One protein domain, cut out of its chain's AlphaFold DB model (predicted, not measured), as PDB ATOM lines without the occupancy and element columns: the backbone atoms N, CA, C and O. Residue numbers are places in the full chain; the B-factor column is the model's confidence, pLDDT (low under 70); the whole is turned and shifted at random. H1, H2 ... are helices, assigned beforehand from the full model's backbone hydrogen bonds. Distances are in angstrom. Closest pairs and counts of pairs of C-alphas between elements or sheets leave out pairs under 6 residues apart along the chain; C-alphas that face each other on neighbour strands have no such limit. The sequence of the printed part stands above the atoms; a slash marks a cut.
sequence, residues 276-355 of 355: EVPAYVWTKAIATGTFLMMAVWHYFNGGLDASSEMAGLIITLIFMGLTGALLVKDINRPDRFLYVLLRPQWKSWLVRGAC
ATOM      1  N   GLU A 276     -63.438 -32.183 -35.055       82.06
ATOM      2  CA  GLU A 276     -62.841 -30.923 -34.631       82.06
ATOM      3  C   GLU A 276     -61.894 -31.133 -33.444       82.06
ATOM      4  O   GLU A 276     -60.764 -30.644 -33.464       82.06
ATOM      5  N   VAL A 277     -62.314 -31.929 -32.453       81.31
ATOM      6  CA  VAL A 277     -61.540 -32.174 -31.228       81.31
ATOM      7  C   VAL A 277     -60.266 -32.973 -31.479       81.31
ATOM      8  O   VAL A 277     -59.189 -32.487 -31.121       81.31
ATOM      9  N   PRO A 278     -60.314 -34.149 -32.135       87.06
ATOM     10  CA  PRO A 278     -59.105 -34.831 -32.576       87.06
ATOM     11  C   PRO A 278     -58.198 -33.938 -33.427       87.06
ATOM     12  O   PRO A 278     -56.983 -33.971 -33.237       87.06
ATOM     13  N   ALA A 279     -58.761 -33.111 -34.319       88.06
ATOM     14  CA  ALA A 279     -57.978 -32.236 -35.184       88.06
ATOM     15  C   ALA A 279     -57.176 -31.202 -34.385       88.06
ATOM     16  O   ALA A 279     -55.961 -31.120 -34.568       88.06
ATOM     17  N   TYR A 280     -57.805 -30.457 -33.466       87.62
ATOM     18  CA  TYR A 280     -57.066 -29.459 -32.688       87.62
ATOM     19  C   TYR A 280     -56.146 -30.085 -31.627       87.62
ATOM     20  O   TYR A 280     -55.126 -29.493 -31.277       87.62
ATOM     21  N   VAL A 281     -56.448 -31.290 -31.123       88.00
ATOM     22  CA  VAL A 281     -55.527 -32.040 -30.246       88.00
ATOM     23  C   VAL A 281     -54.286 -32.467 -31.027       88.00
ATOM     24  O   VAL A 281     -53.170 -32.318 -30.532       88.00
ATOM     25  N   TRP A 282     -54.460 -32.938 -32.262       93.38
ATOM     26  CA  TRP A 282     -53.363 -33.335 -33.140       93.38
ATOM     27  C   TRP A 282     -52.480 -32.150 -33.544       93.38
ATOM     28  O   TRP A 282     -51.258 -32.221 -33.397       93.38
ATOM     29  N   THR A 283     -53.068 -31.025 -33.969       93.06
ATOM     30  CA  THR A 283     -52.290 -29.822 -34.311       93.06
ATOM     31  C   THR A 283     -51.535 -29.284 -33.098       93.06
ATOM     32  O   THR A 283     -50.370 -28.903 -33.206       93.06
ATOM     33  N   LYS A 284     -52.153 -29.323 -31.915       91.38
ATOM     34  CA  LYS A 284     -51.503 -28.940 -30.662       91.38
ATOM     35  C   LYS A 284     -50.355 -29.874 -30.287       91.38
ATOM     36  O   LYS A 284     -49.311 -29.401 -29.834       91.38
ATOM     37  N   ALA A 285     -50.529 -31.183 -30.465       92.94
ATOM     38  CA  ALA A 285     -49.488 -32.173 -30.207       92.94
ATOM     39  C   ALA A 285     -48.273 -31.959 -31.118       92.94
ATOM     40  O   ALA A 285     -47.144 -32.065 -30.650       92.94
ATOM     41  N   ILE A 286     -48.483 -31.577 -32.383       94.00
ATOM     42  CA  ILE A 286     -47.384 -31.214 -33.287       94.00
ATOM     43  C   ILE A 286     -46.668 -29.958 -32.789       94.00
ATOM     44  O   ILE A 286     -45.453 -29.988 -32.633       94.00
ATOM     45  N   ALA A 287     -47.398 -28.884 -32.472       93.38
ATOM     46  CA  ALA A 287     -46.782 -27.641 -31.999       93.38
ATOM     47  C   ALA A 287     -45.945 -27.853 -30.722       93.38
ATOM     48  O   ALA A 287     -44.772 -27.491 -30.665       93.38
ATOM     49  N   THR A 288     -46.537 -28.488 -29.708       92.75
ATOM     50  CA  THR A 288     -45.864 -28.765 -28.428       92.75
ATOM     51  C   THR A 288     -44.741 -29.791 -28.571       92.75
ATOM     52  O   THR A 288     -43.680 -29.619 -27.975       92.75
ATOM     53  N   GLY A 289     -44.934 -30.822 -29.398       93.75
ATOM     54  CA  GLY A 289     -43.941 -31.857 -29.670       93.75
ATOM     55  C   GLY A 289     -42.709 -31.316 -30.390       93.75
ATOM     56  O   GLY A 289     -41.595 -31.579 -29.948       93.75
ATOM     57  N   THR A 290     -42.884 -30.514 -31.446       93.50
ATOM     58  CA  THR A 290     -41.763 -29.887 -32.165       93.50
ATOM     59  C   THR A 290     -40.960 -28.975 -31.240       93.50
ATOM     60  O   THR A 290     -39.739 -29.110 -31.173       93.50
ATOM     61  N   PHE A 291     -41.629 -28.120 -30.461       92.94
ATOM     62  CA  PHE A 291     -40.961 -27.235 -29.506       92.94
ATOM     63  C   PHE A 291     -40.196 -28.007 -28.418       92.94
ATOM     64  O   PHE A 291     -39.030 -27.715 -28.147       92.94
ATOM     65  N   LEU A 292     -40.817 -29.033 -27.824       93.44
ATOM     66  CA  LEU A 292     -40.183 -29.855 -26.793       93.44
ATOM     67  C   LEU A 292     -38.983 -30.633 -27.346       93.44
ATOM     68  O   LEU A 292     -37.935 -30.670 -26.706       93.44
ATOM     69  N   MET A 293     -39.104 -31.229 -28.536       92.44
ATOM     70  CA  MET A 293     -38.002 -31.953 -29.176       92.44
ATOM     71  C   MET A 293     -36.811 -31.035 -29.460       92.44
ATOM     72  O   MET A 293     -35.673 -31.438 -29.226       92.44
ATOM     73  N   MET A 294     -37.059 -29.800 -29.904       91.94
ATOM     74  CA  MET A 294     -36.001 -28.806 -30.082       91.94
ATOM     75  C   MET A 294     -35.309 -28.465 -28.762       91.94
ATOM     76  O   MET A 294     -34.081 -28.459 -28.704       91.94
ATOM     77  N   ALA A 295     -36.079 -28.226 -27.696       89.12
ATOM     78  CA  ALA A 295     -35.537 -27.910 -26.376       89.12
ATOM     79  C   ALA A 295     -34.693 -29.066 -25.807       89.12
ATOM     80  O   ALA A 295     -33.591 -28.850 -25.302       89.12
ATOM     81  N   VAL A 296     -35.178 -30.304 -25.941       92.12
ATOM     82  CA  VAL A 296     -34.459 -31.518 -25.529       92.12
ATOM     83  C   VAL A 296     -33.171 -31.685 -26.334       92.12
ATOM     84  O   VAL A 296     -32.115 -31.936 -25.757       92.12
ATOM     85  N   TRP A 297     -33.224 -31.508 -27.656       91.06
ATOM     86  CA  TRP A 297     -32.035 -31.598 -28.500       91.06
ATOM     87  C   TRP A 297     -30.987 -30.553 -28.123       91.06
ATOM     88  O   TRP A 297     -29.809 -30.882 -27.991       91.06
ATOM     89  N   HIS A 298     -31.414 -29.306 -27.912       89.56
ATOM     90  CA  HIS A 298     -30.531 -28.224 -27.490       89.56
ATOM     91  C   HIS A 298     -29.824 -28.560 -26.166       89.56
ATOM     92  O   HIS A 298     -28.619 -28.351 -26.047       89.56
ATOM     93  N   TYR A 299     -30.548 -29.152 -25.210       90.62
ATOM     94  CA  TYR A 299     -30.003 -29.549 -23.913       90.62
ATOM     95  C   TYR A 299     -28.954 -30.673 -24.002       90.62
ATOM     96  O   TYR A 299     -27.927 -30.596 -23.334       90.62
ATOM     97  N   PHE A 300     -29.184 -31.710 -24.819       91.94
ATOM     98  CA  PHE A 300     -28.281 -32.871 -24.891       91.94
ATOM     99  C   PHE A 300     -27.132 -32.723 -25.896       91.94
ATOM    100  O   PHE A 300     -26.040 -33.223 -25.639       91.94
ATOM    101  N   ASN A 301     -27.359 -32.054 -27.030       87.81
ATOM    102  CA  ASN A 301     -26.419 -32.022 -28.157       87.81
ATOM    103  C   ASN A 301     -25.740 -30.655 -28.361       87.81
ATOM    104  O   ASN A 301     -25.001 -30.479 -29.326       87.81
ATOM    105  N   GLY A 302     -25.966 -29.689 -27.461       80.75
ATOM    106  CA  GLY A 302     -25.226 -28.421 -27.423       80.75
ATOM    107  C   GLY A 302     -25.623 -27.386 -28.481       80.75
ATOM    108  O   GLY A 302     -24.938 -26.375 -28.618       80.75
ATOM    109  N   GLY A 303     -26.710 -27.616 -29.222       80.50
ATOM    110  CA  GLY A 303     -27.244 -26.662 -30.195       80.50
ATOM    111  C   GLY A 303     -27.936 -27.316 -31.392       80.50
ATOM    112  O   GLY A 303     -27.783 -28.508 -31.658       80.50
ATOM    113  N   LEU A 304     -28.715 -26.515 -32.115       83.25
ATOM    114  CA  LEU A 304     -29.268 -26.842 -33.429       83.25
ATOM    115  C   LEU A 304     -28.626 -25.914 -34.461       83.25
ATOM    116  O   LEU A 304     -28.220 -24.802 -34.129       83.25
ATOM    117  N   ASP A 305     -28.547 -26.363 -35.711       88.75
ATOM    118  CA  ASP A 305     -28.221 -25.450 -36.803       88.75
ATOM    119  C   ASP A 305     -29.328 -24.393 -36.951       88.75
ATOM    120  O   ASP A 305     -30.515 -24.704 -36.792       88.75
ATOM    121  N   ALA A 306     -28.950 -23.159 -37.297       86.56
ATOM    122  CA  ALA A 306     -29.877 -22.027 -37.368       86.56
ATOM    123  C   ALA A 306     -31.050 -22.288 -38.333       86.56
ATOM    124  O   ALA A 306     -32.173 -21.839 -38.097       86.56
ATOM    125  N   SER A 307     -30.815 -23.062 -39.401       88.12
ATOM    126  CA  SER A 307     -31.861 -23.461 -40.347       88.12
ATOM    127  C   SER A 307     -32.908 -24.387 -39.715       88.12
ATOM    128  O   SER A 307     -34.109 -24.208 -39.926       88.12
ATOM    129  N   SER A 308     -32.463 -25.347 -38.900       87.31
ATOM    130  CA  SER A 308     -33.318 -26.336 -38.237       87.31
ATOM    131  C   SER A 308     -34.094 -25.714 -37.080       87.31
ATOM    132  O   SER A 308     -35.270 -26.017 -36.889       87.31
ATOM    133  N   GLU A 309     -33.462 -24.794 -36.348       88.56
ATOM    134  CA  GLU A 309     -34.119 -24.029 -35.292       88.56
ATOM    135  C   GLU A 309     -35.235 -23.140 -35.860       88.56
ATOM    136  O   GLU A 309     -36.376 -23.195 -35.398       88.56
ATOM    137  N   MET A 310     -34.950 -22.391 -36.929       91.12
ATOM    138  CA  MET A 310     -35.952 -21.549 -37.584       91.12
ATOM    139  C   MET A 310     -37.109 -22.376 -38.161       91.12
ATOM    140  O   MET A 310     -38.271 -22.006 -37.988       91.12
ATOM    141  N   ALA A 311     -36.824 -23.516 -38.801       90.88
ATOM    142  CA  ALA A 311     -37.858 -24.404 -39.327       90.88
ATOM    143  C   ALA A 311     -38.778 -24.941 -38.216       90.88
ATOM    144  O   ALA A 311     -40.001 -24.916 -38.361       90.88
ATOM    145  N   GLY A 312     -38.212 -25.376 -37.087       92.25
ATOM    146  CA  GLY A 312     -38.997 -25.885 -35.966       92.25
ATOM    147  C   GLY A 312     -39.841 -24.808 -35.268       92.25
ATOM    148  O   GLY A 312     -41.001 -25.065 -34.929       92.25
ATOM    149  N   LEU A 313     -39.330 -23.576 -35.142       92.94
ATOM    150  CA  LEU A 313     -40.111 -22.434 -34.648       92.94
ATOM    151  C   LEU A 313     -41.270 -22.080 -35.591       92.94
ATOM    152  O   LEU A 313     -42.390 -21.859 -35.126       92.94
ATOM    153  N   ILE A 314     -41.038 -22.079 -36.908       94.81
ATOM    154  CA  ILE A 314     -42.084 -21.825 -37.910       94.81
ATOM    155  C   ILE A 314     -43.183 -22.891 -37.829       94.81
ATOM    156  O   ILE A 314     -44.362 -22.543 -37.771       94.81
ATOM    157  N   ILE A 315     -42.816 -24.177 -37.770       94.00
ATOM    158  CA  ILE A 315     -43.777 -25.283 -37.616       94.00
ATOM    159  C   ILE A 315     -44.602 -25.088 -36.339       94.00
ATOM    160  O   ILE A 315     -45.832 -25.142 -36.386       94.00
ATOM    161  N   THR A 316     -43.943 -24.790 -35.219       94.94
ATOM    162  CA  THR A 316     -44.609 -24.553 -33.929       94.94
ATOM    163  C   THR A 316     -45.633 -23.420 -34.027       94.94
ATOM    164  O   THR A 316     -46.787 -23.603 -33.641       94.94
ATOM    165  N   LEU A 317     -45.253 -22.268 -34.593       94.94
ATOM    166  CA  LEU A 317     -46.143 -21.113 -34.746       94.94
ATOM    167  C   LEU A 317     -47.329 -21.400 -35.675       94.94
ATOM    168  O   LEU A 317     -48.455 -21.022 -35.353       94.94
ATOM    169  N   ILE A 318     -47.102 -22.099 -36.794       95.88
ATOM    170  CA  ILE A 318     -48.165 -22.470 -37.739       95.88
ATOM    171  C   ILE A 318     -49.180 -23.390 -37.061       95.88
ATOM    172  O   ILE A 318     -50.377 -23.107 -37.082       95.88
ATOM    173  N   PHE A 319     -48.727 -24.476 -36.433       95.06
ATOM    174  CA  PHE A 319     -49.624 -25.443 -35.803       95.06
ATOM    175  C   PHE A 319     -50.316 -24.881 -34.555       95.06
ATOM    176  O   PHE A 319     -51.480 -25.203 -34.301       95.06
ATOM    177  N   MET A 320     -49.661 -23.985 -33.814       93.00
ATOM    178  CA  MET A 320     -50.292 -23.243 -32.721       93.00
ATOM    179  C   MET A 320     -51.388 -22.301 -33.248       93.00
ATOM    180  O   MET A 320     -52.497 -22.294 -32.713       93.00
ATOM    181  N   GLY A 321     -51.124 -21.576 -34.341       93.31
ATOM    182  CA  GLY A 321     -52.117 -20.736 -35.017       93.31
ATOM    183  C   GLY A 321     -53.306 -21.536 -35.560       93.31
ATOM    184  O   GLY A 321     -54.456 -21.154 -35.336       93.31
ATOM    185  N   LEU A 322     -53.050 -22.685 -36.199       93.81
ATOM    186  CA  LEU A 322     -54.088 -23.611 -36.672       93.81
ATOM    187  C   LEU A 322     -54.949 -24.136 -35.521       93.81
ATOM    188  O   LEU A 322     -56.171 -24.158 -35.633       93.81
ATOM    189  N   THR A 323     -54.327 -24.501 -34.400       91.56
ATOM    190  CA  THR A 323     -55.041 -24.937 -33.193       91.56
ATOM    191  C   THR A 323     -55.979 -23.840 -32.689       91.56
ATOM    192  O   THR A 323     -57.152 -24.103 -32.436       91.56
ATOM    193  N   GLY A 324     -55.494 -22.597 -32.592       88.75
ATOM    194  CA  GLY A 324     -56.314 -21.454 -32.185       88.75
ATOM    195  C   GLY A 324     -57.497 -21.213 -33.126       88.75
ATOM    196  O   GLY A 324     -58.625 -21.048 -32.667       88.75
ATOM    197  N   ALA A 325     -57.268 -21.265 -34.441       90.56
ATOM    198  CA  ALA A 325     -58.323 -21.098 -35.438       90.56
ATOM    199  C   ALA A 325     -59.390 -22.205 -35.359       90.56
ATOM    200  O   ALA A 325     -60.584 -21.913 -35.434       90.56
ATOM    201  N   LEU A 326     -58.977 -23.464 -35.171       89.81
ATOM    202  CA  LEU A 326     -59.895 -24.593 -34.995       89.81
ATOM    203  C   LEU A 326     -60.727 -24.455 -33.715       89.81
ATOM    204  O   LEU A 326     -61.937 -24.657 -33.764       89.81
ATOM    205  N   LEU A 327     -60.110 -24.047 -32.601       86.56
ATOM    206  CA  LEU A 327     -60.817 -23.812 -31.340       86.56
ATOM    207  C   LEU A 327     -61.863 -22.701 -31.467       86.56
ATOM    208  O   LEU A 327     -62.997 -22.878 -31.037       86.56
ATOM    209  N   VAL A 328     -61.512 -21.569 -32.086       88.31
ATOM    210  CA  VAL A 328     -62.465 -20.469 -32.315       88.31
ATOM    211  C   VAL A 328     -63.631 -20.928 -33.194       88.31
ATOM    212  O   VAL A 328     -64.767 -20.537 -32.944       88.31
ATOM    213  N   LYS A 329     -63.369 -21.775 -34.195       86.69
ATOM    214  CA  LYS A 329     -64.392 -22.293 -35.113       86.69
ATOM    215  C   LYS A 329     -65.357 -23.290 -34.455       86.69
ATOM    216  O   LYS A 329     -66.524 -23.317 -34.834       86.69
ATOM    217  N   ASP A 330     -64.883 -24.109 -33.520       84.12
ATOM    218  CA  ASP A 330     -65.683 -25.156 -32.858       84.12
ATOM    219  C   ASP A 330     -66.694 -24.592 -31.834       84.12
ATOM    220  O   ASP A 330     -67.750 -25.167 -31.559       84.12
ATOM    221  N   ILE A 331     -66.393 -23.421 -31.271       85.75
ATOM    222  CA  ILE A 331     -67.179 -22.802 -30.206       85.75
ATOM    223  C   ILE A 331     -68.431 -22.111 -30.772       85.75
ATOM    224  O   ILE A 331     -68.365 -21.330 -31.718       85.75
ATOM    225  N   ASN A 332     -69.587 -22.322 -30.132       83.38
ATOM    226  CA  ASN A 332     -70.854 -21.729 -30.575       83.38
ATOM    227  C   ASN A 332     -70.928 -20.189 -30.403       83.38
ATOM    228  O   ASN A 332     -71.720 -19.538 -31.083       83.38
ATOM    229  N   ARG A 333     -70.136 -19.603 -29.492       85.50
ATOM    230  CA  ARG A 333     -69.975 -18.149 -29.282       85.50
ATOM    231  C   ARG A 333     -68.518 -17.712 -29.512       85.50
ATOM    232  O   ARG A 333     -67.795 -17.458 -28.541       85.50
ATOM    233  N   PRO A 334     -68.053 -17.629 -30.773       87.00
ATOM    234  CA  PRO A 334     -66.667 -17.263 -31.083       87.00
ATOM    235  C   PRO A 334     -66.329 -15.825 -30.659       87.00
ATOM    236  O   PRO A 334     -65.182 -15.533 -30.330       87.00
ATOM    237  N   ASP A 335     -67.334 -14.948 -30.577       89.12
ATOM    238  CA  ASP A 335     -67.227 -13.572 -30.076       89.12
ATOM    239  C   ASP A 335     -66.693 -13.494 -28.635       89.12
ATOM    240  O   ASP A 335     -66.088 -12.498 -28.245       89.12
ATOM    241  N   ARG A 336     -66.871 -14.565 -27.852       89.56
ATOM    242  CA  ARG A 336     -66.481 -14.646 -26.438       89.56
ATOM    243  C   ARG A 336     -65.227 -15.484 -26.198       89.56
ATOM    244  O   ARG A 336     -64.889 -15.744 -25.047       89.56
ATOM    245  N   PHE A 337     -64.512 -15.899 -27.248       85.94
ATOM    246  CA  PHE A 337     -63.337 -16.771 -27.118       85.94
ATOM    247  C   PHE A 337     -62.293 -16.233 -26.126       85.94
ATOM    248  O   PHE A 337     -61.766 -16.979 -25.299       85.94
ATOM    249  N   LEU A 338     -62.054 -14.917 -26.142       85.62
ATOM    250  CA  LEU A 338     -61.086 -14.263 -25.258       85.62
ATOM    251  C   LEU A 338     -61.397 -14.447 -23.766       85.62
ATOM    252  O   LEU A 338     -60.496 -14.302 -22.947       85.62
ATOM    253  N   TYR A 339     -62.625 -14.807 -23.384       86.56
ATOM    254  CA  TYR A 339     -62.961 -15.067 -21.982       86.56
ATOM    255  C   TYR A 339     -62.224 -16.274 -21.411       86.56
ATOM    256  O   TYR A 339     -61.968 -16.292 -20.211       86.56
ATOM    257  N   VAL A 340     -61.813 -17.232 -22.246       84.12
ATOM    258  CA  VAL A 340     -60.968 -18.349 -21.801       84.12
ATOM    259  C   VAL A 340     -59.620 -17.840 -21.277       84.12
ATOM    260  O   VAL A 340     -59.106 -18.380 -20.305       84.12
ATOM    261  N   LEU A 341     -59.078 -16.774 -21.875       83.31
ATOM    262  CA  LEU A 341     -57.800 -16.169 -21.482       83.31
ATOM    263  C   LEU A 341     -57.967 -15.088 -20.404       83.31
ATOM    264  O   LEU A 341     -57.149 -14.985 -19.497       83.31
ATOM    265  N   LEU A 342     -59.023 -14.275 -20.500       86.94
ATOM    266  CA  LEU A 342     -59.251 -13.125 -19.618       86.94
ATOM    267  C   LEU A 342     -59.949 -13.497 -18.303       86.94
ATOM    268  O   LEU A 342     -59.827 -12.772 -17.318       86.94
ATOM    269  N   ARG A 343     -60.724 -14.588 -18.288       85.50
ATOM    270  CA  ARG A 343     -61.492 -15.067 -17.126       85.50
ATOM    271  C   ARG A 343     -61.404 -16.599 -16.988       85.50
ATOM    272  O   ARG A 343     -62.439 -17.272 -16.985       85.50
ATOM    273  N   PRO A 344     -60.185 -17.161 -16.886       88.88
ATOM    274  CA  PRO A 344     -59.982 -18.601 -16.837       88.88
ATOM    275  C   PRO A 344     -60.535 -19.213 -15.551       88.88
ATOM    276  O   PRO A 344     -60.301 -18.718 -14.446       88.88
ATOM    277  N   GLN A 345     -61.191 -20.361 -15.686       88.88
ATOM    278  CA  GLN A 345     -61.476 -21.234 -14.558       88.88
ATOM    279  C   GLN A 345     -60.324 -22.221 -14.346       88.88
ATOM    280  O   GLN A 345     -60.280 -23.292 -14.947       88.88
ATOM    281  N   TRP A 346     -59.411 -21.902 -13.431       86.06
ATOM    282  CA  TRP A 346     -58.205 -22.707 -13.181       86.06
ATOM    283  C   TRP A 346     -58.453 -24.130 -12.667       86.06
ATOM    284  O   TRP A 346     -57.569 -24.976 -12.769       86.06
ATOM    285  N   LYS A 347     -59.647 -24.421 -12.137       85.69
ATOM    286  CA  LYS A 347     -60.041 -25.791 -11.770       85.69
ATOM    287  C   LYS A 347     -60.293 -26.675 -12.995       85.69
ATOM    288  O   LYS A 347     -60.133 -27.887 -12.907       85.69
ATOM    289  N   SER A 348     -60.644 -26.079 -14.135       86.69
ATOM    290  CA  SER A 348     -60.907 -26.830 -15.355       86.69
ATOM    291  C   SER A 348     -59.615 -27.348 -15.962       86.69
ATOM    292  O   SER A 348     -58.715 -26.585 -16.318       86.69
ATOM    293  N   TRP A 349     -59.543 -28.664 -16.145       82.00
ATOM    294  CA  TRP A 349     -58.435 -29.294 -16.856       82.00
ATOM    295  C   TRP A 349     -58.353 -28.837 -18.320       82.00
ATOM    296  O   TRP A 349     -57.267 -28.859 -18.885       82.00
ATOM    297  N   LEU A 350     -59.455 -28.368 -18.925       79.12
ATOM    298  CA  LEU A 350     -59.427 -27.785 -20.270       79.12
ATOM    299  C   LEU A 350     -58.634 -26.478 -20.289       79.12
ATOM    300  O   LEU A 350     -57.884 -26.241 -21.228       79.12
ATOM    301  N   VAL A 351     -58.756 -25.660 -19.241       81.94
ATOM    302  CA  VAL A 351     -57.987 -24.416 -19.093       81.94
ATOM    303  C   VAL A 351     -56.539 -24.732 -18.746       81.94
ATOM    304  O   VAL A 351     -55.638 -24.249 -19.420       81.94
ATOM    305  N   ARG A 352     -56.305 -25.605 -17.756       77.00
ATOM    306  CA  ARG A 352     -54.947 -26.031 -17.367       77.00
ATOM    307  C   ARG A 352     -54.208 -26.758 -18.481       77.00
ATOM    308  O   ARG A 352     -52.991 -26.763 -18.488       77.00
ATOM    309  N   GLY A 353     -54.946 -27.441 -19.349       64.31
ATOM    310  CA  GLY A 353     -54.400 -28.082 -20.523       64.31
ATOM    311  C   GLY A 353     -54.145 -27.079 -21.637       64.31
ATOM    312  O   GLY A 353     -53.241 -27.320 -22.421       64.31
ATOM    313  N   ALA A 354     -54.939 -26.009 -21.763       59.53
ATOM    314  CA  ALA A 354     -54.807 -24.987 -22.805       59.53
ATOM    315  C   ALA A 354     -53.680 -23.971 -22.550       59.53
ATOM    316  O   ALA A 354     -53.098 -23.503 -23.527       59.53
ATOM    317  N   CYS A 355     -53.401 -23.648 -21.284       40.94
ATOM    318  CA  CYS A 355     -52.211 -22.914 -20.838       40.94
ATOM    319  C   CYS A 355     -51.005 -23.847 -20.728       40.94
ATOM    320  O   CYS A 355     -49.884 -23.356 -20.981       40.94
TER     321      CYS A 355
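What this domain is: This is residues 276 to 355 of the 355 residues of an uncharacterized protein of Candidatus Marinimicrobia bacterium (UniProt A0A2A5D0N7). You see a long helical hairpin of H1 and H2, side by side, with a small, loose head of two short helices, H3 and H4, by the end where H1 begins and H2 ends. The printed part has 80 residues with four named helices, H1 to H4 in order, and no named strand: all helix. It is loose, with a radius of gyration of the C-alphas of 15.1 A, and spans 44 by 24 by 21 A.

Where its parts are: Find C-alpha 276 at (-62.841, -30.923, -34.631); from there H1, residues 276 to 301, runs 37.0 A. H2, residues 306 to 330, runs 36.2 A. H3, residues 339 to 342, measures 4.8 A, and H4, residues 349 to 354, measures 8.2 A, ending at C-alpha 354, (-54.807, -24.987, -22.805).

How they stand to each other: H1 and H2 touch as a hairpin, opposite ways at a shallow tilt of 22 degrees; their closest C-alphas, of Ala 287 and Thr 316, are 4.2 A apart. H3 and H4 are close but not clearly touching, their closest C-alphas, of Val 340 and Val 351, 7.3 A apart. Both are apart from H1 and H2. In H1, H2 and H4 every O i to N i+4 pair is within hydrogen-bond range; H3 is too short for one.

The domain as a whole: The farthest C-alphas, of Gly 302 and Asn 332, are 46.2 A apart. The printed part has no cut and no long link. Residues 353 to 355 are under pLDDT 70.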